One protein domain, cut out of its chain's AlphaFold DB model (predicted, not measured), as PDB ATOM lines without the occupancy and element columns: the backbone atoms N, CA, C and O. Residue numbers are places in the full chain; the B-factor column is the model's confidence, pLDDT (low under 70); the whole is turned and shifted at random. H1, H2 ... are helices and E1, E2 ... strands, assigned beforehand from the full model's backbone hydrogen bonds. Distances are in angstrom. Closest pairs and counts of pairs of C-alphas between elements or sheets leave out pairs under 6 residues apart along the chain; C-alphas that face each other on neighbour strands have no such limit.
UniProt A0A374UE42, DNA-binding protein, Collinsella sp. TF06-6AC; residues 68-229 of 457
ATOM      1  N   LYS A  68     -14.416  26.158 -21.877       95.56
ATOM      2  CA  LYS A  68     -15.511  26.769 -21.108       95.56
ATOM      3  C   LYS A  68     -15.074  27.049 -19.672       95.56
ATOM      4  O   LYS A  68     -14.482  26.179 -19.033       95.56
ATOM      5  N   PHE A  69     -15.407  28.237 -19.181       97.44
ATOM      6  CA  PHE A  69     -15.085  28.688 -17.833       97.44
ATOM      7  C   PHE A  69     -16.265  29.434 -17.205       97.44
ATOM      8  O   PHE A  69     -17.069  30.052 -17.906       97.44
ATOM      9  N   THR A  70     -16.308  29.443 -15.878       97.62
ATOM     10  CA  THR A  70     -16.999  30.477 -15.107       97.62
ATOM     11  C   THR A  70     -15.968  31.556 -14.771       97.62
ATOM     12  O   THR A  70     -14.941  31.257 -14.161       97.62
ATOM     13  N   LEU A  71     -16.204  32.798 -15.198       97.69
ATOM     14  CA  LEU A  71     -15.503  33.965 -14.670       97.69
ATOM     15  C   LEU A  71     -15.992  34.182 -13.241       97.69
ATOM     16  O   LEU A  71     -17.189  34.342 -13.009       97.69
ATOM     17  N   MET A  72     -15.058  34.175 -12.310       98.25
ATOM     18  CA  MET A  72     -15.276  34.320 -10.880       98.25
ATOM     19  C   MET A  72     -14.680  35.648 -10.407       98.25
ATOM     20  O   MET A  72     -13.715  36.115 -11.011       98.25
ATOM     21  N   SER A  73     -15.202  36.220  -9.322       97.75
ATOM     22  CA  SER A  73     -14.536  37.251  -8.516       97.75
ATOM     23  C   SER A  73     -14.540  36.793  -7.066       97.75
ATOM     24  O   SER A  73     -15.603  36.716  -6.449       97.75
ATOM     25  N   ALA A  74     -13.377  36.400  -6.553       97.94
ATOM     26  CA  ALA A  74     -13.268  35.597  -5.342       97.94
ATOM     27  C   ALA A  74     -14.248  34.400  -5.387       97.94
ATOM     28  O   ALA A  74     -14.119  33.540  -6.261       97.94
ATOM     29  N   ASP A  75     -15.240  34.356  -4.495       97.56
ATOM     30  CA  ASP A  75     -16.251  33.290  -4.437       97.56
ATOM     31  C   ASP A  75     -17.500  33.555  -5.297       97.56
ATOM     32  O   ASP A  75     -18.366  32.687  -5.410       97.56
ATOM     33  N   HIS A  76     -17.610  34.734  -5.913       97.94
ATOM     34  CA  HIS A  76     -18.789  35.141  -6.679       97.94
ATOM     35  C   HIS A  76     -18.708  34.646  -8.122       97.94
ATOM     36  O   HIS A  76     -17.719  34.892  -8.815       97.94
ATOM     37  N   GLU A  77     -19.758  33.977  -8.601       97.50
ATOM     38  CA  GLU A  77     -19.896  33.585 -10.006       97.50
ATOM     39  C   GLU A  77     -20.396  34.774 -10.832       97.50
ATOM     40  O   GLU A  77     -21.478  35.301 -10.588       97.50
ATOM     41  N   ILE A  78     -19.603  35.214 -11.809       96.25
ATOM     42  CA  ILE A  78     -19.833  36.484 -12.506       96.25
ATOM     43  C   ILE A  78     -20.436  36.265 -13.888       96.25
ATOM     44  O   ILE A  78     -21.424  36.903 -14.254       96.25
ATOM     45  N   ALA A  79     -19.844  35.370 -14.677       95.44
ATOM     46  CA  ALA A  79     -20.293  35.094 -16.035       95.44
ATOM     47  C   ALA A  79     -19.828  33.720 -16.519       95.44
ATOM     48  O   ALA A  79     -18.734  33.267 -16.193       95.44
ATOM     49  N   HIS A  80     -20.614  33.090 -17.383       95.25
ATOM     50  CA  HIS A  80     -20.160  31.960 -18.184       95.25
ATOM     51  C   HIS A  80     -19.458  32.479 -19.437       95.25
ATOM     52  O   HIS A  80     -20.041  33.235 -20.219       95.25
ATOM     53  N   VAL A  81     -18.209  32.064 -19.647       95.19
ATOM     54  CA  VAL A  81     -17.381  32.507 -20.773       95.19
ATOM     55  C   VAL A  81     -16.755  31.327 -21.508       95.19
ATOM     56  O   VAL A  81     -16.523  30.258 -20.937       95.19
ATOM     57  N   SER A  82     -16.448  31.518 -22.789       94.56
ATOM     58  CA  SER A  82     -15.585  30.600 -23.533       94.56
ATOM     59  C   SER A  82     -14.339  31.310 -24.039       94.56
ATOM     60  O   SER A  82     -14.381  32.501 -24.337       94.56
ATOM     61  N   PHE A  83     -13.233  30.572 -24.122       93.50
ATOM     62  CA  PHE A  83     -11.950  31.064 -24.611       93.50
ATOM     63  C   PHE A  83     -11.480  30.277 -25.836       93.50
ATOM     64  O   PHE A  83     -11.359  29.045 -25.793       93.50
ATOM     65  N   ASP A  84     -11.153  31.000 -26.902       90.38
ATOM     66  CA  ASP A  84     -10.612  30.482 -28.156       90.38
ATOM     67  C   ASP A  84      -9.492  31.414 -28.662       90.38
ATOM     68  O   ASP A  84      -9.785  32.482 -29.207       90.38
ATOM     69  N   PRO A  85      -8.208  31.038 -28.505       85.81
ATOM     70  CA  PRO A  85      -7.080  31.918 -28.821       85.81
ATOM     71  C   PRO A  85      -6.926  32.199 -30.323       85.81
ATOM     72  O   PRO A  85      -6.136  33.058 -30.705       85.81
ATOM     73  N   THR A  86      -7.670  31.492 -31.183       83.25
ATOM     74  CA  THR A  86      -7.627  31.680 -32.641       83.25
ATOM     75  C   THR A  86      -8.478  32.857 -33.123       83.25
ATOM     76  O   THR A  86      -8.429  33.223 -34.299       83.25
ATOM     77  N   ARG A  87      -9.277  33.458 -32.234       84.25
ATOM     78  CA  ARG A  87     -10.175  34.570 -32.558       84.25
ATOM     79  C   ARG A  87      -9.528  35.918 -32.297       84.25
ATOM     80  O   ARG A  87      -8.727  36.070 -31.387       84.25
ATOM     81  N   GLU A  88     -10.000  36.923 -33.032       83.31
ATOM     82  CA  GLU A  88      -9.667  38.335 -32.787       83.31
ATOM     83  C   GLU A  88     -10.020  38.773 -31.356       83.31
ATOM     84  O   GLU A  88      -9.253  39.476 -30.708       83.31
ATOM     85  N   PHE A  89     -11.167  38.311 -30.850       88.75
ATOM     86  CA  PHE A  89     -11.591  38.471 -29.461       88.75
ATOM     87  C   PHE A  89     -11.706  37.080 -28.830       88.75
ATOM     88  O   PHE A  89     -12.731  36.419 -29.045       88.75
ATOM     89  N   PRO A  90     -10.667  36.612 -28.114       90.81
ATOM     90  CA  PRO A  90     -10.607  35.245 -27.611       90.81
ATOM     91  C   PRO A  90     -11.724  34.864 -26.643       90.81
ATOM     92  O   PRO A  90     -12.112  33.699 -26.618       90.81
ATOM     93  N   PHE A  91     -12.255  35.819 -25.877       92.75
ATOM     94  CA  PHE A  91     -13.365  35.581 -24.960       92.75
ATOM     95  C   PHE A  91     -14.725  35.869 -25.591       92.75
ATOM     96  O   PHE A  91     -14.958  36.950 -26.142       92.75
ATOM     97  N   GLU A  92     -15.649  34.926 -25.419       91.50
ATOM     98  CA  GLU A  92     -17.088  35.107 -25.617       91.50
ATOM     99  C   GLU A  92     -17.819  35.024 -24.282       91.50
ATOM    100  O   GLU A  92     -17.429  34.258 -23.404       91.50
ATOM    101  N   ILE A  93     -18.924  35.759 -24.163       90.38
ATOM    102  CA  ILE A  93     -19.810  35.707 -23.000       90.38
ATOM    103  C   ILE A  93     -21.031  34.879 -23.391       90.38
ATOM    104  O   ILE A  93     -21.749  35.234 -24.327       90.38
ATOM    105  N   ALA A  94     -21.235  33.760 -22.702       89.44
ATOM    106  CA  ALA A  94     -22.421  32.925 -22.850       89.44
ATOM    107  C   ALA A  94     -23.590  33.495 -22.038       89.44
ATOM    108  O   ALA A  94     -24.704  33.602 -22.543       89.44
ATOM    109  N   GLU A  95     -23.314  33.874 -20.790       89.81
ATOM    110  CA  GLU A  95     -24.305  34.314 -19.812       89.81
ATOM    111  C   GLU A  95     -23.633  35.199 -18.760       89.81
ATOM    112  O   GLU A  95     -22.486  34.956 -18.388       89.81
ATOM    113  N   VAL A  96     -24.347  36.216 -18.282       92.56
ATOM    114  CA  VAL A  96     -23.913  37.082 -17.179       92.56
ATOM    115  C   VAL A  96     -24.754  36.724 -15.962       92.56
ATOM    116  O   VAL A  96     -25.978  36.792 -16.034       92.56
ATOM    117  N   LEU A  97     -24.092  36.337 -14.876       93.19
ATOM    118  CA  LEU A  97     -24.706  35.890 -13.624       93.19
ATOM    119  C   LEU A  97     -24.772  37.038 -12.607       93.19
ATOM    120  O   LEU A  97     -25.793  37.224 -11.952       93.19
ATOM    121  N   ASP A  98     -23.717  37.856 -12.544       93.19
ATOM    122  CA  ASP A  98     -23.636  39.037 -11.683       93.19
ATOM    123  C   ASP A  98     -23.028  40.225 -12.442       93.19
ATOM    124  O   ASP A  98     -21.815  40.354 -12.605       93.19
ATOM    125  N   ALA A  99     -23.895  41.130 -12.899       90.25
ATOM    126  CA  ALA A  99     -23.478  42.322 -13.631       90.25
ATOM    127  C   ALA A  99     -22.782  43.376 -12.749       90.25
ATOM    128  O   ALA A  99     -21.992  44.163 -13.268       90.25
ATOM    129  N   GLN A 100     -23.053  43.420 -11.438       90.06
ATOM    130  CA  GLN A 100     -22.473  44.433 -10.542       90.06
ATOM    131  C   GLN A 100     -20.991  44.154 -10.271       90.06
ATOM    132  O   GLN A 100     -20.177  45.078 -10.170       90.06
ATOM    133  N   ARG A 101     -20.638  42.867 -10.210       93.50
ATOM    134  CA  ARG A 101     -19.266  42.377 -10.037       93.50
ATOM    135  C   ARG A 101     -18.548  42.074 -11.346       93.50
ATOM    136  O   ARG A 101     -17.426  41.581 -11.305       93.50
ATOM    137  N   MET A 102     -19.116  42.397 -12.507       93.81
ATOM    138  CA  MET A 102     -18.339  42.392 -13.752       93.81
ATOM    139  C   MET A 102     -17.128  43.336 -13.635       93.81
ATOM    140  O   MET A 102     -17.225  44.364 -12.948       93.81
ATOM    141  N   PRO A 103     -15.997  43.036 -14.307       92.88
ATOM    142  CA  PRO A 103     -14.859  43.940 -14.327       92.88
ATOM    143  C   PRO A 103     -15.267  45.346 -14.758       92.88
ATOM    144  O   PRO A 103     -16.063  45.526 -15.690       92.88
ATOM    145  N   PHE A 104     -14.744  46.351 -14.060       87.06
ATOM    146  CA  PHE A 104     -15.175  47.732 -14.244       87.06
ATOM    147  C   PHE A 104     -15.009  48.184 -15.704       87.06
ATOM    148  O   PHE A 104     -14.007  47.890 -16.354       87.06
ATOM    149  N   GLY A 105     -16.003  48.895 -16.241       81.94
ATOM    150  CA  GLY A 105     -15.994  49.369 -17.632       81.94
ATOM    151  C   GLY A 105     -16.355  48.317 -18.690       81.94
ATOM    152  O   GLY A 105     -16.467  48.663 -19.862       81.94
ATOM    153  N   THR A 106     -16.599  47.055 -18.310       87.69
ATOM    154  CA  THR A 106     -17.034  46.014 -19.265       87.69
ATOM    155  C   THR A 106     -18.545  45.983 -19.492       87.69
ATOM    156  O   THR A 106     -19.004  45.475 -20.515       87.69
ATOM    157  N   CYS A 107     -19.336  46.554 -18.584       81.25
ATOM    158  CA  CYS A 107     -20.780  46.717 -18.755       81.25
ATOM    159  C   CYS A 107     -21.105  48.073 -19.386       81.25
ATOM    160  O   CYS A 107     -20.494  49.087 -19.046       81.25
ATOM    161  N   SER A 108     -22.091  48.106 -20.285       65.94
ATOM    162  CA  SER A 108     -22.604  49.379 -20.792       65.94
ATOM    163  C   SER A 108     -23.384  50.107 -19.696       65.94
ATOM    164  O   SER A 108     -24.209  49.511 -19.011       65.94
ATOM    165  N   SER A 109     -23.198  51.422 -19.589       56.06
ATOM    166  CA  SER A 109     -24.017  52.281 -18.724       56.06
ATOM    167  C   SER A 109     -25.478  52.387 -19.184       56.06
ATOM    168  O   SER A 109     -26.329  52.835 -18.423       56.06
ATOM    169  N   SER A 110     -25.780  51.979 -20.422       50.81
ATOM    170  CA  SER A 110     -27.096  52.114 -21.063       50.81
ATOM    171  C   SER A 110     -27.758  50.789 -21.455       50.81
ATOM    172  O   SER A 110     -28.866  50.799 -21.988       50.81
ATOM    173  N   SER A 111     -27.104  49.647 -21.219       51.69
ATOM    174  CA  SER A 111     -27.644  48.321 -21.536       51.69
ATOM    175  C   SER A 111     -27.093  47.271 -20.569       51.69
ATOM    176  O   SER A 111     -25.891  47.282 -20.311       51.69
ATOM    177  N   PRO A 112     -27.909  46.306 -20.104       54.31
ATOM    178  CA  PRO A 112     -27.443  45.188 -19.276       54.31
ATOM    179  C   PRO A 112     -26.497  44.232 -20.027       54.31
ATOM    180  O   PRO A 112     -25.980  43.280 -19.452       54.31
ATOM    181  N   THR A 113     -26.272  44.453 -21.326       68.69
ATOM    182  CA  THR A 113     -25.348  43.650 -22.124       68.69
ATOM    183  C   THR A 113     -23.897  44.046 -21.862       68.69
ATOM    184  O   THR A 113     -23.487  45.173 -22.158       68.69
ATOM    185  N   VAL A 114     -23.103  43.086 -21.396       79.19
ATOM    186  CA  VAL A 114     -21.645  43.204 -21.308       79.19
ATOM    187  C   VAL A 114     -21.052  43.419 -22.700       79.19
ATOM    188  O   VAL A 114     -21.379  42.724 -23.666       79.19
ATOM    189  N   ASN A 115     -20.143  44.382 -22.804       85.81
ATOM    190  CA  ASN A 115     -19.404  44.655 -24.018       85.81
ATOM    191  C   ASN A 115     -18.236  43.668 -24.147       85.81
ATOM    192  O   ASN A 115     -17.195  43.800 -23.503       85.81
ATOM    193  N   LYS A 116     -18.402  42.690 -25.040       87.19
ATOM    194  CA  LYS A 116     -17.379  41.691 -25.376       87.19
ATOM    195  C   LYS A 116     -16.006  42.305 -25.675       87.19
ATOM    196  O   LYS A 116     -14.988  41.738 -25.280       87.19
ATOM    197  N   ARG A 117     -15.963  43.428 -26.398       89.81
ATOM    198  CA  ARG A 117     -14.700  44.083 -26.754       89.81
ATOM    199  C   ARG A 117     -14.000  44.600 -25.505       89.81
ATOM    200  O   ARG A 117     -12.820  44.323 -25.339       89.81
ATOM    201  N   GLU A 118     -14.732  45.269 -24.621       90.56
ATOM    202  CA  GLU A 118     -14.181  45.793 -23.365       90.56
ATOM    203  C   GLU A 118     -13.719  44.673 -22.432       90.56
ATOM    204  O   GLU A 118     -12.667  44.804 -21.819       90.56
ATOM    205  N   LEU A 119     -14.422  43.531 -22.380       92.88
ATOM    206  CA  LEU A 119     -13.957  42.362 -21.621       92.88
ATOM    207  C   LEU A 119     -12.607  41.838 -22.141       92.88
ATOM    208  O   LEU A 119     -11.708  41.551 -21.354       92.88
ATOM    209  N   ASN A 120     -12.450  41.724 -23.462       93.50
ATOM    210  CA  ASN A 120     -11.193  41.266 -24.062       93.50
ATOM    211  C   ASN A 120     -10.067  42.298 -23.888       93.50
ATOM    212  O   ASN A 120      -8.927  41.912 -23.636       93.50
ATOM    213  N   VAL A 121     -10.379  43.596 -23.969       92.44
ATOM    214  CA  VAL A 121      -9.426  44.672 -23.656       92.44
ATOM    215  C   VAL A 121      -8.999  44.580 -22.192       92.44
ATOM    216  O   VAL A 121      -7.803  44.533 -21.918       92.44
ATOM    217  N   TRP A 122      -9.941  44.479 -21.254       93.69
ATOM    218  CA  TRP A 122      -9.642  44.290 -19.836       93.69
ATOM    219  C   TRP A 122      -8.738  43.073 -19.598       93.69
ATOM    220  O   TRP A 122      -7.689  43.224 -18.977       93.69
ATOM    221  N   TRP A 123      -9.058  41.910 -20.177       93.75
ATOM    222  CA  TRP A 123      -8.234  40.706 -20.032       93.75
ATOM    223  C   TRP A 123      -6.816  40.885 -20.592       93.75
ATOM    224  O   TRP A 123      -5.845  40.439 -19.983       93.75
ATOM    225  N   SER A 124      -6.670  41.563 -21.736       91.62
ATOM    226  CA  SER A 124      -5.352  41.822 -22.334       91.62
ATOM    227  C   SER A 124      -4.441  42.636 -21.410       91.62
ATOM    228  O   SER A 124      -3.245  42.368 -21.342       91.62
ATOM    229  N   HIS A 125      -5.010  43.548 -20.619       91.44
ATOM    230  CA  HIS A 125      -4.280  44.338 -19.627       91.44
ATOM    231  C   HIS A 125      -3.922  43.570 -18.346       91.44
ATOM    232  O   HIS A 125      -3.122  44.056 -17.556       91.44
ATOM    233  N   ARG A 126      -4.445  42.349 -18.171       90.94
ATOM    234  CA  ARG A 126      -3.959  41.388 -17.169       90.94
ATOM    235  C   ARG A 126      -2.801  40.548 -17.691       90.94
ATOM    236  O   ARG A 126      -2.340  39.675 -16.979       90.94
ATOM    237  N   SER A 127      -2.375  40.715 -18.942       89.56
ATOM    238  CA  SER A 127      -1.239  39.977 -19.504       89.56
ATOM    239  C   SER A 127       0.034  40.810 -19.393       89.56
ATOM    240  O   SER A 127       0.002  42.038 -19.469       89.56
ATOM    241  N   VAL A 128       1.178  40.141 -19.249       90.12
ATOM    242  CA  VAL A 128       2.477  40.819 -19.291       90.12
ATOM    243  C   VAL A 128       2.711  41.369 -20.705       90.12
ATOM    244  O   VAL A 128       2.583  40.604 -21.664       90.12
ATOM    245  N   PRO A 129       3.042  42.664 -20.871       87.81
ATOM    246  CA  PRO A 129       3.180  43.257 -22.195       87.81
ATOM    247  C   PRO A 129       4.462  42.788 -22.897       87.81
ATOM    248  O   PRO A 129       5.525  42.717 -22.282       87.81
ATOM    249  N   ASP A 130       4.382  42.561 -24.213       87.81
ATOM    250  CA  ASP A 130       5.482  42.029 -25.045       87.81
ATOM    251  C   ASP A 130       6.753  42.896 -25.053       87.81
ATOM    252  O   ASP A 130       7.829  42.419 -25.413       87.81
ATOM    253  N   VAL A 131       6.646  44.161 -24.633       88.00
ATOM    254  CA  VAL A 131       7.787  45.077 -24.487       88.00
ATOM    255  C   VAL A 131       8.676  44.753 -23.281       88.00
ATOM    256  O   VAL A 131       9.773  45.299 -23.188       88.00
ATOM    257  N   ARG A 132       8.240  43.879 -22.356       90.69
ATOM    258  CA  ARG A 132       9.058  43.498 -21.198       90.69
ATOM    259  C   ARG A 132      10.295  42.711 -21.667       90.69
ATOM    260  O   ARG A 132      10.137  41.697 -22.357       90.69
ATOM    261  N   PRO A 133      11.520  43.132 -21.292       89.88
ATOM    262  CA  PRO A 133      12.747  42.496 -21.765       89.88
ATOM    263  C   PRO A 133      12.752  40.979 -21.545       89.88
ATOM    264  O   PRO A 133      12.481  40.509 -20.445       89.88
ATOM    265  N   GLY A 134      13.048  40.215 -22.602       90.69
ATOM    266  CA  GLY A 134      13.142  38.749 -22.574       90.69
ATOM    267  C   GLY A 134      11.817  37.982 -22.712       90.69
ATOM    268  O   GLY A 134      11.850  36.784 -23.001       90.69
ATOM    269  N   LEU A 135      10.654  38.636 -22.588       91.62
ATOM    270  CA  LEU A 135       9.357  37.946 -22.506       91.62
ATOM    271  C   LEU A 135       9.019  37.135 -23.762       91.62
ATOM    272  O   LEU A 135       8.607  35.982 -23.667       91.62
ATOM    273  N   VAL A 136       9.256  37.697 -24.950       91.62
ATOM    274  CA  VAL A 136       9.004  37.000 -26.224       91.62
ATOM    275  C   VAL A 136       9.878  35.744 -26.366       91.62
ATOM    276  O   VAL A 136       9.421  34.735 -26.904       91.62
ATOM    277  N   SER A 137      11.123  35.769 -25.865       91.81
ATOM    278  CA  SER A 137      11.975  34.566 -25.827       91.81
ATOM    279  C   SER A 137      11.393  33.528 -24.879       91.81
ATOM    280  O   SER A 137      11.217  32.373 -25.266       91.81
ATOM    281  N   ARG A 138      10.995  33.967 -23.682       92.88
ATOM    282  CA  ARG A 138      10.387  33.107 -22.671       92.88
ATOM    283  C   ARG A 138       9.114  32.427 -23.178       92.88
ATOM    284  O   ARG A 138       8.938  31.228 -22.983       92.88
ATOM    285  N   TYR A 139       8.244  33.147 -23.886       91.75
ATOM    286  CA  TYR A 139       7.062  32.552 -24.516       91.75
ATOM    287  C   TYR A 139       7.424  31.510 -25.574       91.75
ATOM    288  O   TYR A 139       6.799  30.450 -25.616       91.75
ATOM    289  N   ARG A 140       8.465  31.750 -26.380       91.44
ATOM    290  CA  ARG A 140       8.943  30.777 -27.372       91.44
ATOM    291  C   ARG A 140       9.455  29.492 -26.714       91.44
ATOM    292  O   ARG A 140       9.106  28.412 -27.178       91.44
ATOM    293  N   GLU A 141      10.226  29.606 -25.634       92.75
ATOM    294  CA  GLU A 141      10.723  28.462 -24.848       92.75
ATOM    295  C   GLU A 141       9.582  27.616 -24.272       92.75
ATOM    296  O   GLU A 141       9.654  26.391 -24.247       92.75
ATOM    297  N   LEU A 142       8.503  28.273 -23.849       89.56
ATOM    298  CA  LEU A 142       7.314  27.639 -23.284       89.56
ATOM    299  C   LEU A 142       6.307  27.147 -24.340       89.56
ATOM    300  O   LEU A 142       5.245  26.627 -23.984       89.56
ATOM    301  N   GLY A 143       6.586  27.339 -25.635       88.88
ATOM    302  CA  GLY A 143       5.658  26.998 -26.717       88.88
ATOM    303  C   GLY A 143       4.346  27.793 -26.670       88.88
ATOM    304  O   GLY A 143       3.286  27.281 -27.037       88.88
ATOM    305  N   ILE A 144       4.387  29.029 -26.172       86.25
ATOM    306  CA  ILE A 144       3.243  29.942 -26.114       86.25
ATOM    307  C   ILE A 144       3.257  30.813 -27.369       86.25
ATOM    308  O   ILE A 144       4.167  31.612 -27.576       86.25
ATOM    309  N   ALA A 145       2.229  30.666 -28.203       80.31
ATOM    310  CA  ALA A 145       2.082  31.459 -29.422       80.31
ATOM    311  C   ALA A 145       1.493  32.853 -29.154       80.31
ATOM    312  O   ALA A 145       1.822  33.805 -29.856       80.31
ATOM    313  N   ASN A 146       0.619  32.972 -28.149       81.88
ATOM    314  CA  ASN A 146      -0.053  34.216 -27.794       81.88
ATOM    315  C   ASN A 146      -0.001  34.430 -26.276       81.88
ATOM    316  O   ASN A 146      -0.519  33.608 -25.518       81.88
ATOM    317  N   GLY A 147       0.593  35.546 -25.839       82.44
ATOM    318  CA  GLY A 147       0.750  35.893 -24.423       82.44
ATOM    319  C   GLY A 147      -0.569  35.942 -23.645       82.44
ATOM    320  O   GLY A 147      -0.586  35.624 -22.459       82.44
ATOM    321  N   ILE A 148      -1.698  36.217 -24.315       86.31
ATOM    322  CA  ILE A 148      -3.027  36.230 -23.680       86.31
ATOM    323  C   ILE A 148      -3.440  34.860 -23.117       86.31
ATOM    324  O   ILE A 148      -4.293  34.777 -22.230       86.31
ATOM    325  N   GLU A 149      -2.844  33.773 -23.621       88.44
ATOM    326  CA  GLU A 149      -3.086  32.421 -23.119       88.44
ATOM    327  C   GLU A 149      -2.456  32.179 -21.751       88.44
ATOM    328  O   GLU A 149      -2.910  31.284 -21.039       88.44
ATOM    329  N   VAL A 150      -1.410  32.925 -21.390       91.25
ATOM    330  CA  VAL A 150      -0.625  32.655 -20.183       91.25
ATOM    331  C   VAL A 150      -1.458  32.853 -18.924       91.25
ATOM    332  O   VAL A 150      -1.571  31.886 -18.167       91.25
ATOM    333  N   PRO A 151      -2.155  33.993 -18.737       92.75
ATOM    334  CA  PRO A 151      -3.120  34.108 -17.653       92.75
ATOM    335  C   PRO A 151      -4.149  32.975 -17.685       92.75
ATOM    336  O   PRO A 151      -4.393  32.362 -16.658       92.75
ATOM    337  N   VAL A 152      -4.691  32.599 -18.852       93.62
ATOM    338  CA  VAL A 152      -5.715  31.536 -18.947       93.62
ATOM    339  C   VAL A 152      -5.201  30.176 -18.463       93.62
ATOM    340  O   VAL A 152      -5.943  29.445 -17.810       93.62
ATOM    341  N   ARG A 153      -3.942  29.821 -18.756       90.69
ATOM    342  CA  ARG A 153      -3.319  28.573 -18.273       90.69
ATOM    343  C   ARG A 153      -3.169  28.557 -16.748       90.69
ATOM    344  O   ARG A 153      -3.268  27.488 -16.155       90.69
ATOM    345  N   CYS A 154      -3.014  29.726 -16.132       92.00
ATOM    346  CA  CYS A 154      -2.887  29.908 -14.686       92.00
ATOM    347  C   CYS A 154      -4.186  30.420 -14.036       92.00
ATOM    348  O   CYS A 154      -4.145  31.127 -13.031       92.00
ATOM    349  N   LEU A 155      -5.342  30.093 -14.632       95.81
ATOM    350  CA  LEU A 155      -6.689  30.469 -14.170       95.81
ATOM    351  C   LEU A 155      -6.932  31.984 -14.059       95.81
ATOM    352  O   LEU A 155      -7.919  32.416 -13.485       95.81
ATOM    353  N   GLY A 156      -6.055  32.812 -14.612       95.75
ATOM    354  CA  GLY A 156      -6.104  34.264 -14.516       95.75
ATOM    355  C   GLY A 156      -5.925  34.775 -13.095       95.75
ATOM    356  O   GLY A 156      -6.415  35.852 -12.816       95.75
ATOM    357  N   LEU A 157      -5.295  34.018 -12.195       97.19
ATOM    358  CA  LEU A 157      -5.059  34.455 -10.819       97.19
ATOM    359  C   LEU A 157      -4.058  35.619 -10.784       97.19
ATOM    360  O   LEU A 157      -3.056  35.596 -11.502       97.19
ATOM    361  N   SER A 158      -4.318  36.609  -9.931       96.31
ATOM    362  CA  SER A 158      -3.524  37.833  -9.804       96.31
ATOM    363  C   SER A 158      -3.377  38.262  -8.340       96.31
ATOM    364  O   SER A 158      -4.077  37.748  -7.471       96.31
ATOM    365  N   LEU A 159      -2.462  39.202  -8.099       97.06
ATOM    366  CA  LEU A 159      -2.340  39.982  -6.859       97.06
ATOM    367  C   LEU A 159      -2.818  41.436  -7.048       97.06
ATOM    368  O   LEU A 159      -2.549  42.300  -6.230       97.06
ATOM    369  N   SER A 160      -3.490  41.750  -8.159       95.62
ATOM    370  CA  SER A 160      -4.053  43.089  -8.415       95.62
ATOM    371  C   SER A 160      -5.582  43.115  -8.415       95.62
ATOM    372  O   SER A 160      -6.180  44.188  -8.370       95.62
ATOM    373  N   ASP A 161      -6.222  41.947  -8.467       96.81
ATOM    374  CA  ASP A 161      -7.672  41.786  -8.452       96.81
ATOM    375  C   ASP A 161      -8.054  40.354  -8.022       96.81
ATOM    376  O   ASP A 161      -7.200  39.466  -7.947       96.81
ATOM    377  N   CYS A 162      -9.343  40.123  -7.754       97.44
ATOM    378  CA  CYS A 162      -9.860  38.815  -7.338       97.44
ATOM    379  C   CYS A 162     -10.473  37.994  -8.487       97.44
ATOM    380  O   CYS A 162     -11.145  36.992  -8.226       97.44
ATOM    381  N   TYR A 163     -10.308  38.397  -9.750       97.94
ATOM    382  CA  TYR A 163     -10.928  37.701 -10.873       97.94
ATOM    383  C   TYR A 163     -10.148  36.461 -11.289       97.94
ATOM    384  O   TYR A 163      -8.935  36.498 -11.481       97.94
ATOM    385  N   TRP A 164     -10.854  35.365 -11.551       98.12
ATOM    386  CA  TRP A 164     -10.237  34.129 -12.030       98.12
ATOM    387  C   TRP A 164     -11.194  33.306 -12.899       98.12
ATOM    388  O   TRP A 164     -12.395  33.558 -12.955       98.12
ATOM    389  N   LEU A 165     -10.652  32.345 -13.638       97.94
ATOM    390  CA  LEU A 165     -11.382  31.444 -14.521       97.94
ATOM    391  C   LEU A 165     -11.452  30.065 -13.879       97.94
ATOM    392  O   LEU A 165     -10.462  29.336 -13.862       97.94
ATOM    393  N   ARG A 166     -12.636  29.675 -13.410       98.12
ATOM    394  CA  ARG A 166     -12.887  28.303 -12.971       98.12
ATOM    395  C   ARG A 166     -13.256  27.447 -14.183       98.12
ATOM    396  O   ARG A 166     -14.232  27.784 -14.859       98.12
ATOM    397  N   PRO A 167     -12.522  26.365 -14.501       96.75
ATOM    398  CA  PRO A 167     -12.929  25.439 -15.556       96.75
ATOM    399  C   PRO A 167     -14.337  24.900 -15.286       96.75
ATOM    400  O   PRO A 167     -14.679  24.606 -14.140       96.75
ATOM    401  N   ALA A 168     -15.165  24.795 -16.327       91.50
ATOM    402  CA  ALA A 168     -16.576  24.418 -16.178       91.50
ATOM    403  C   ALA A 168     -16.783  23.012 -15.569       91.50
ATOM    404  O   ALA A 168     -17.841  22.727 -15.018       91.50
ATOM    405  N   ASP A 169     -15.779  22.143 -15.660       91.44
ATOM    406  CA  ASP A 169     -15.730  20.796 -15.089       91.44
ATOM    407  C   ASP A 169     -15.138  20.742 -13.665       91.44
ATOM    408  O   ASP A 169     -15.091  19.675 -13.058       91.44
ATOM    409  N   CYS A 170     -14.729  21.879 -13.093       93.75
ATOM    410  CA  CYS A 170     -14.107  21.984 -11.768       93.75
ATOM    411  C   CYS A 170     -14.950  22.814 -10.780       93.75
ATOM    412  O   CYS A 170     -14.437  23.725 -10.133       93.75
ATOM    413  N   VAL A 171     -16.243  22.510 -10.642       90.06
ATOM    414  CA  VAL A 171     -17.194  23.282  -9.804       90.06
ATOM    415  C   VAL A 171     -16.831  23.346  -8.310       90.06
ATOM    416  O   VAL A 171     -17.145  24.328  -7.631       90.06
ATOM    417  N   GLU A 172     -16.118  22.340  -7.803       94.12
ATOM    418  CA  GLU A 172     -15.678  22.275  -6.403       94.12
ATOM    419  C   GLU A 172     -14.437  23.124  -6.108       94.12
ATOM    420  O   GLU A 172     -14.111  23.340  -4.944       94.12
ATOM    421  N   LEU A 173     -13.751  23.639  -7.133       96.69
ATOM    422  CA  LEU A 173     -12.581  24.492  -6.943       96.69
ATOM    423  C   LEU A 173     -13.007  25.828  -6.308       96.69
ATOM    424  O   LEU A 173     -13.883  26.516  -6.840       96.69
ATOM    425  N   LYS A 174     -12.397  26.185  -5.171       97.31
ATOM    426  CA  LYS A 174     -12.749  27.376  -4.372       97.31
ATOM    427  C   LYS A 174     -11.614  28.394  -4.344       97.31
ATOM    428  O   LYS A 174     -10.447  28.003  -4.308       97.31
ATOM    429  N   TRP A 175     -11.960  29.680  -4.262       97.88
ATOM    430  CA  TRP A 175     -11.008  30.795  -4.182       97.88
ATOM    431  C   TRP A 175      -9.965  30.612  -3.079       97.88
ATOM    432  O   TRP A 175      -8.765  30.726  -3.329       97.88
ATOM    433  N   GLN A 176     -10.413  30.235  -1.879       97.38
ATOM    434  CA  GLN A 176      -9.558  29.992  -0.713       97.38
ATOM    435  C   GLN A 176      -8.408  29.009  -0.998       97.38
ATOM    436  O   GLN A 176      -7.325  29.145  -0.447       97.38
ATOM    437  N   SER A 177      -8.618  28.034  -1.889       96.62
ATOM    438  CA  SER A 177      -7.632  26.981  -2.176       96.62
ATOM    439  C   SER A 177      -6.579  27.344  -3.226       96.62
ATOM    440  O   SER A 177      -5.636  26.581  -3.424       96.62
ATOM    441  N   ILE A 178      -6.754  28.458  -3.947       96.50
ATOM    442  CA  ILE A 178      -5.929  28.776  -5.126       96.50
ATOM    443  C   ILE A 178      -5.420  30.215  -5.175       96.50
ATOM    444  O   ILE A 178      -4.546  30.509  -5.986       96.50
ATOM    445  N   ASN A 179      -5.976  31.127  -4.378       97.38
ATOM    446  CA  ASN A 179      -5.627  32.538  -4.473       97.38
ATOM    447  C   ASN A 179      -4.193  32.806  -3.993       97.38
ATOM    448  O   ASN A 179      -3.754  32.233  -2.996       97.38
ATOM    449  N   TYR A 180      -3.476  33.707  -4.670       97.62
ATOM    450  CA  TYR A 180      -2.089  34.040  -4.319       97.62
ATOM    451  C   TYR A 180      -1.960  34.947  -3.081       97.62
ATOM    452  O   TYR A 180      -0.857  35.089  -2.549       97.62
ATOM    453  N   PHE A 181      -3.062  35.542  -2.611       97.19
ATOM    454  CA  PHE A 181      -3.086  36.395  -1.416       97.19
ATOM    455  C   PHE A 181      -2.882  35.589  -0.129       97.19
ATOM    456  O   PHE A 181      -2.218  36.052   0.792       97.19
ATOM    457  N   GLU A 182      -3.397  34.359  -0.084       95.94
ATOM    458  CA  GLU A 182      -3.349  33.478   1.087       95.94
ATOM    459  C   GLU A 182      -2.455  32.257   0.863       95.94
ATOM    460  O   GLU A 182      -1.775  31.820   1.789       95.94
ATOM    461  N   ASN A 183      -2.342  31.771  -0.377       96.56
ATOM    462  CA  ASN A 183      -1.553  30.584  -0.708       96.56
ATOM    463  C   ASN A 183      -0.165  30.935  -1.258       96.56
ATOM    464  O   ASN A 183       0.051  32.006  -1.833       96.56
ATOM    465  N   GLU A 184       0.782  30.015  -1.079       95.62
ATOM    466  CA  GLU A 184       2.097  30.090  -1.714       95.62
ATOM    467  C   GLU A 184       1.994  29.865  -3.227       95.62
ATOM    468  O   GLU A 184       1.066  29.231  -3.734       95.62
ATOM    469  N   PHE A 185       2.977  30.385  -3.955       95.44
ATOM    470  CA  PHE A 185       3.099  30.219  -5.398       95.44
ATOM    471  C   PHE A 185       4.485  29.695  -5.778       95.44
ATOM    472  O   PHE A 185       5.441  29.801  -5.010       95.44
ATOM    473  N   GLU A 186       4.598  29.107  -6.968       94.25
ATOM    474  CA  GLU A 186       5.867  28.546  -7.447       94.25
ATOM    475  C   GLU A 186       6.915  29.652  -7.586       94.25
ATOM    476  O   GLU A 186       6.592  30.722  -8.101       94.25
ATOM    477  N   ARG A 187       8.166  29.410  -7.169       90.62
ATOM    478  CA  ARG A 187       9.225  30.439  -7.138       90.62
ATOM    479  C   ARG A 187       8.831  31.640  -6.275       90.62
ATOM    480  O   ARG A 187       9.026  32.787  -6.679       90.62
ATOM    481  N   SER A 188       8.190  31.411  -5.132       88.25
ATOM    482  CA  SER A 188       7.808  32.493  -4.214       88.25
ATOM    483  C   SER A 188       8.959  32.939  -3.319       88.25
ATOM    484  O   SER A 188       8.999  34.115  -2.962       88.25
ATOM    485  N   ALA A 189       9.901  32.054  -2.988       84.38
ATOM    486  CA  ALA A 189      11.021  32.392  -2.119       84.38
ATOM    487  C   ALA A 189      12.110  33.191  -2.875       84.38
ATOM    488  O   ALA A 189      12.421  32.855  -4.023       84.38
ATOM    489  N   PRO A 190      12.706  34.243  -2.276       79.12
ATOM    490  CA  PRO A 190      13.747  35.048  -2.925       79.12
ATOM    491  C   PRO A 190      14.949  34.232  -3.423       79.12
ATOM    492  O   PRO A 190      15.451  34.479  -4.516       79.12
ATOM    493  N   GLU A 191      15.387  33.244  -2.648       78.12
ATOM    494  CA  GLU A 191      16.516  32.356  -2.944       78.12
ATOM    495  C   GLU A 191      16.267  31.406  -4.122       78.12
ATOM    496  O   GLU A 191      17.211  30.882  -4.711       78.12
ATOM    497  N   GLU A 192      15.006  31.188  -4.493       75.31
ATOM    498  CA  GLU A 192      14.635  30.343  -5.626       75.31
ATOM    499  C   GLU A 192      14.695  31.084  -6.963       75.31
ATOM    500  O   GLU A 192      14.403  30.468  -7.993       75.31
ATOM    501  N   ARG A 193      15.026  32.383  -6.960       73.75
ATOM    502  CA  ARG A 193      14.968  33.238  -8.145       73.75
ATOM    503  C   ARG A 193      16.350  33.692  -8.597       73.75
ATOM    504  O   ARG A 193      17.066  34.358  -7.855       73.75
ATOM    505  N   SER A 194      16.673  33.417  -9.859       75.81
ATOM    506  CA  SER A 194      17.863  33.964 -10.528       75.81
ATOM    507  C   SER A 194      17.547  34.955 -11.652       75.81
ATOM    508  O   SER A 194      18.455  35.598 -12.170       75.81
ATOM    509  N   GLY A 195      16.271  35.150 -12.002       84.88
ATOM    510  CA  GLY A 195      15.883  36.032 -13.098       84.88
ATOM    511  C   GLY A 195      14.428  36.495 -13.064       84.88
ATOM    512  O   GLY A 195      13.546  35.863 -12.486       84.88
ATOM    513  N   TRP A 196      14.170  37.609 -13.751       89.88
ATOM    514  CA  TRP A 196      12.893  38.333 -13.735       89.88
ATOM    515  C   TRP A 196      11.695  37.594 -14.343       89.88
ATOM    516  O   TRP A 196      10.557  37.962 -14.077       89.88
ATOM    517  N   LEU A 197      11.931  36.593 -15.194       90.56
ATOM    518  CA  LEU A 197      10.876  35.908 -15.953       90.56
ATOM    519  C   LEU A 197      10.668  34.450 -15.527       90.56
ATOM    520  O   LEU A 197       9.920  33.723 -16.182       90.56
ATOM    521  N   GLU A 198      11.316  34.003 -14.450       89.19
ATOM    522  CA  GLU A 198      11.248  32.606 -14.007       89.19
ATOM    523  C   GLU A 198       9.841  32.188 -13.565       89.19
ATOM    524  O   GLU A 198       9.461  31.037 -13.774       89.19
ATOM    525  N   GLY A 199       9.042  33.126 -13.041       89.62
ATOM    526  CA  GLY A 199       7.634  32.900 -12.703       89.62
ATOM    527  C   GLY A 199       6.701  32.804 -13.918       89.62
ATOM    528  O   GLY A 199       5.603  32.256 -13.810       89.62
ATOM    529  N   ILE A 200       7.118  33.288 -15.095       91.94
ATOM    530  CA  ILE A 200       6.280  33.263 -16.299       91.94
ATOM    531  C   ILE A 200       6.066  31.818 -16.757       91.94
ATOM    532  O   ILE A 200       7.024  31.070 -16.986       91.94
ATOM    533  N   GLY A 201       4.794  31.457 -16.927       89.94
ATOM    534  CA  GLY A 201       4.327  30.122 -17.298       89.94
ATOM    535  C   GLY A 201       4.121  29.156 -16.127       89.94
ATOM    536  O   GLY A 201       3.650  28.047 -16.365       89.94
ATOM    537  N   LEU A 202       4.450  29.555 -14.894       91.81
ATOM    538  CA  LEU A 202       4.237  28.770 -13.670       91.81
ATOM    539  C   LEU A 202       2.956  29.207 -12.943       91.81
ATOM    540  O   LEU A 202       2.351  30.215 -13.310       91.81
ATOM    541  N   LYS A 203       2.546  28.505 -11.884       94.12
ATOM    542  CA  LYS A 203       1.520  28.962 -10.931       94.12
ATOM    543  C   LYS A 203       2.084  30.099 -10.082       94.12
ATOM    544  O   LYS A 203       2.460  29.907  -8.929       94.12
ATOM    545  N   ASN A 204       2.195  31.265 -10.707       95.06
ATOM    546  CA  ASN A 204       2.813  32.454 -10.155       95.06
ATOM    547  C   ASN A 204       2.052  33.731 -10.589       95.06
ATOM    548  O   ASN A 204       1.613  33.810 -11.746       95.06
ATOM    549  N   PRO A 205       1.889  34.742  -9.715       95.62
ATOM    550  CA  PRO A 205       1.227  36.006 -10.060       95.62
ATOM    551  C   PRO A 205       1.965  36.854 -11.114       95.62
ATOM    552  O   PRO A 205       1.341  37.721 -11.726       95.62
ATOM    553  N   ASP A 206       3.240  36.579 -11.408       95.00
ATOM    554  CA  ASP A 206       4.037  37.253 -12.448       95.00
ATOM    555  C   ASP A 206       3.372  37.205 -13.827       95.00
ATOM    556  O   ASP A 206       3.503  38.148 -14.607       95.00
ATOM    557  N   ASN A 207       2.588  36.156 -14.105       93.81
ATOM    558  CA  ASN A 207       1.806  36.017 -15.338       93.81
ATOM    559  C   ASN A 207       0.795  37.151 -15.556       93.81
ATOM    560  O   ASN A 207       0.331  37.331 -16.682       93.81
ATOM    561  N   THR A 208       0.451  37.888 -14.494       93.75
ATOM    562  CA  THR A 208      -0.526  38.984 -14.522       93.75
ATOM    563  C   THR A 208       0.034  40.348 -14.128       93.75
ATOM    564  O   THR A 208      -0.710  41.278 -13.829       93.75
ATOM    565  N   SER A 209       1.359  40.497 -14.144       90.31
ATOM    566  CA  SER A 209       2.019  41.746 -13.765       90.31
ATOM    567  C   SER A 209       2.140  42.708 -14.957       90.31
ATOM    568  O   SER A 209       3.056  42.577 -15.773       90.31
ATOM    569  N   GLU A 210       1.244  43.697 -15.058       88.25
ATOM    570  CA  GLU A 210       1.253  44.731 -16.114       88.25
ATOM    571  C   GLU A 210       2.507  45.644 -16.035       88.25
ATOM    572  O   GLU A 210       3.157  45.786 -14.995       88.25
ATOM    573  N   GLY A 211       2.871  46.283 -17.155       88.12
ATOM    574  CA  GLY A 211       3.890  47.342 -17.263       88.12
ATOM    575  C   GLY A 211       5.210  46.909 -17.912       88.12
ATOM    576  O   GLY A 211       5.484  45.727 -18.068       88.12
ATOM    577  N   GLU A 212       6.048  47.860 -18.310       88.25
ATOM    578  CA  GLU A 212       7.242  47.558 -19.123       88.25
ATOM    579  C   GLU A 212       8.447  47.049 -18.319       88.25
ATOM    580  O   GLU A 212       9.179  46.179 -18.787       88.25
ATOM    581  N   LEU A 213       8.635  47.562 -17.100       91.38
ATOM    582  CA  LEU A 213       9.804  47.248 -16.283       91.38
ATOM    583  C   LEU A 213       9.800  45.793 -15.802       91.38
ATOM    584  O   LEU A 213       8.716  45.228 -15.601       91.38
ATOM    585  N   PRO A 214      10.986  45.195 -15.579       93.06
ATOM    586  CA  PRO A 214      11.097  43.900 -14.926       93.06
ATOM    587  C   PRO A 214      10.388  43.910 -13.568       93.06
ATOM    588  O   PRO A 214      10.550  44.840 -12.775       93.06
ATOM    589  N   LYS A 215       9.564  42.891 -13.327       94.19
ATOM    590  CA  LYS A 215       8.736  42.758 -12.127       94.19
ATOM    591  C   LYS A 215       8.671  41.307 -11.700       94.19
ATOM    592  O   LYS A 215       8.637  40.427 -12.554       94.19
ATOM    593  N   SER A 216       8.662  41.090 -10.394       94.50
ATOM    594  CA  SER A 216       8.717  39.762  -9.797       94.50
ATOM    595  C   SER A 216       8.052  39.783  -8.427       94.50
ATOM    596  O   SER A 216       8.522  40.477  -7.527       94.50
ATOM    597  N   TRP A 217       7.001  38.998  -8.247       95.94
ATOM    598  CA  TRP A 217       6.378  38.764  -6.951       95.94
ATOM    599  C   TRP A 217       7.127  37.700  -6.153       95.94
ATOM    600  O   TRP A 217       7.569  36.686  -6.690       95.94
ATOM    601  N   MET A 218       7.232  37.913  -4.848       95.25
ATOM    602  CA  MET A 218       7.834  36.984  -3.897       95.25
ATOM    603  C   MET A 218       7.064  36.996  -2.578       95.25
ATOM    604  O   MET A 218       6.260  37.893  -2.327       95.25
ATOM    605  N   ILE A 219       7.323  36.009  -1.727       95.75
ATOM    606  CA  ILE A 219       6.814  35.956  -0.360       95.75
ATOM    607  C   ILE A 219       8.001  36.111   0.591       95.75
ATOM    608  O   ILE A 219       8.951  35.334   0.546       95.75
ATOM    609  N   ARG A 220       7.951  37.121   1.462       93.44
ATOM    610  CA  ARG A 220       8.957  37.374   2.501       93.44
ATOM    611  C   ARG A 220       8.288  37.420   3.855       93.44
ATOM    612  O   ARG A 220       7.441  38.274   4.090       93.44
ATOM    613  N   ASN A 221       8.668  36.512   4.752       91.81
ATOM    614  CA  ASN A 221       8.076  36.428   6.092       91.81
ATOM    615  C   ASN A 221       6.529  36.378   6.052       91.81
ATOM    616  O   ASN A 221       5.861  37.009   6.864       91.81
ATOM    617  N   GLY A 222       5.961  35.672   5.063       92.31
ATOM    618  CA  GLY A 222       4.512  35.571   4.832       92.31
ATOM    619  C   GLY A 222       3.866  36.749   4.081       92.31
ATOM    620  O   GLY A 222       2.696  36.661   3.711       92.31
ATOM    621  N   ILE A 223       4.608  37.824   3.806       95.31
ATOM    622  CA  ILE A 223       4.119  39.030   3.119       95.31
ATOM    623  C   ILE A 223       4.390  38.918   1.617       95.31
ATOM    624  O   ILE A 223       5.489  38.533   1.214       95.31
ATOM    625  N   ARG A 224       3.399  39.259   0.782       97.31
ATOM    626  CA  ARG A 224       3.559  39.315  -0.678       97.31
ATOM    627  C   ARG A 224       4.242  40.626  -1.032       97.31
ATOM    628  O   ARG A 224       3.732  41.693  -0.711       97.31
ATOM    629  N   VAL A 225       5.391  40.527  -1.684       96.88
ATOM    630  CA  VAL A 225       6.244  41.665  -2.026       96.88
ATOM    631  C   VAL A 225       6.469  41.676  -3.527       96.88
ATOM    632  O   VAL A 225       6.860  40.663  -4.113       96.88
ATOM    633  N   LEU A 226       6.257  42.826  -4.156       96.94
ATOM    634  CA  LEU A 226       6.598  43.057  -5.551       96.94
ATOM    635  C   LEU A 226       7.991  43.682  -5.633       96.94
ATOM    636  O   LEU A 226       8.193  44.810  -5.188       96.94
ATOM    637  N   ALA A 227       8.936  42.981  -6.260       95.69
ATOM    638  CA  ALA A 227      10.161  43.594  -6.756       95.69
ATOM    639  C   ALA A 227       9.912  44.257  -8.105       95.69
ATOM    640  O   ALA A 227       9.390  43.628  -9.031       95.69
ATOM    641  N   LYS A 228      10.357  45.504  -8.231       95.06
ATOM    642  CA  LYS A 228      10.409  46.249  -9.487       95.06
ATOM    643  C   LYS A 228      11.869  46.571  -9.789       95.06
ATOM    644  O   LYS A 228      12.572  47.177  -8.981       95.06
ATOM    645  N   GLY A 229      12.319  46.118 -10.949       92.56
ATOM    646  CA  GLY A 229      13.636  46.428 -11.479       92.56
ATOM    647  C   GLY A 229      13.634  47.735 -12.255       92.56
ATOM    648  O   GLY A 229      12.664  48.497 -12.265       92.56
TER     649      GLY A 229
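Overview. This is residues 68 to 229 of the 457 residues of the protein "DNA-binding protein" of Collinsella sp. TF06-6AC (UniProt A0A374UE42). Look for an elongated body with a strongly twisted sheet of four strands, E3 E2 E1 E5, at one end and the small hairpin of E6 and E7 at the other, with the short helices H3 and H4 in the middle between them and much loop around. H1 begins beside strand E3 and runs from the sheet's end toward the middle, H2 lies at the hairpin's end of the long axis, and the long stretch of residues 168 to 204 leads from the sheet over to the hairpin's end. The printed part has 162 residues with four named helices and seven named strands, in the order E1 E2 E3 E4 H1 H2 H3 E5 H4 E6 E7; both sheets are antiparallel, and the class is mixed, helices and strands, with 66 residues, under half, in named elements. The whole is compact, with a radius of gyration of the C-alphas of 15.9 A, and its C-alphas span 49 by 32 by 30 A.

Arrangement. Begin with the sheet, which runs E3, residues 91 to 96, then E2, residues 76 to 83, then E1, residues 68 to 73, then E5, residues 163 to 167. E1, E2 and E3 form a meander, each strand the antiparallel neighbour of the one before, and E1 with E2 and E2 with E3 are hairpins. Between E2 and E1, at 147 degrees, look at N 71 and O 79, 2.8 A apart; between E3 and E2, at 142 degrees, N 92 and O 82 are 2.9 A apart. Edge strand E5 runs antiparallel to E1 at 149 degrees, with N 70 and O 166 at 2.8 A. From edge to edge the strands' lines turn by 88 degrees, and E2 bends by 56 degrees at residue 80. Find H1, residues 116 to 124, which only grazes the sheet with its residues 116 to 123; the closest C-alphas of E3 and H1 are those of Phe 91 and Asn 120, 6.2 A apart. E4, residues 111 to 114, pairs with no named strand; its closest C-alpha to E3 is that of Val 114, 7.7 A from that of Val 96. H3, residues 149 to 153, only grazes the sheet too, and its Val 152 has its C-alpha 7.2 A from that of Leu 165 in E5, the closest pair. H3 and H4, residues 205 to 208, only just touch, with 3 pairs of C-alphas within 8 A, the closest those of Pro 151 and Asn 207 at 5.8 A. Farther out, the C-alphas of Asp 206 in H4 and Ser 216 in E6, residues 215 to 220, are the closest of that pair at 5.9 A. E6 forms a hairpin with E7, residues 223 to 228, antiparallel at 153 degrees, with N 218 and O 225 at 2.9 A. H2, residues 135 to 141, touches no helix and is not on the four-stranded sheet. In H1, H2 and H3 every O i to N i+4 pair is within hydrogen-bond range; H4 is too short for such a pair, and its one O i to N i+3 pair is within range.

Along the chain. Find C-alpha 68 at (-15.511, 26.769, -21.108); from there E1 runs 16.4 A to C-alpha 73. E2, the longest strand by residues, measures 19.6 A, E3 13.2 A and E5 13.3 A from first to last C-alpha. Find C-alpha 116 at (-17.379, 41.691, -25.376), where H1, the longest helix by residues, begins its 12.4 A; H2 measures 9.9 A. E6 covers 15.6 A and E7 15.8 A, ending at C-alpha 228, (10.409, 46.249, -9.487).

Size, cuts and confidence. The two C-alphas farthest apart are those of Ser 110 and Glu 191, at 51.2 A. The printed part has no cut. Two links are long, E3 to E4 with 14 residues and E5 to H4 with 37. The mean pLDDT of the printed part is 90.6; look at residues 108 to 113 for the six under 70.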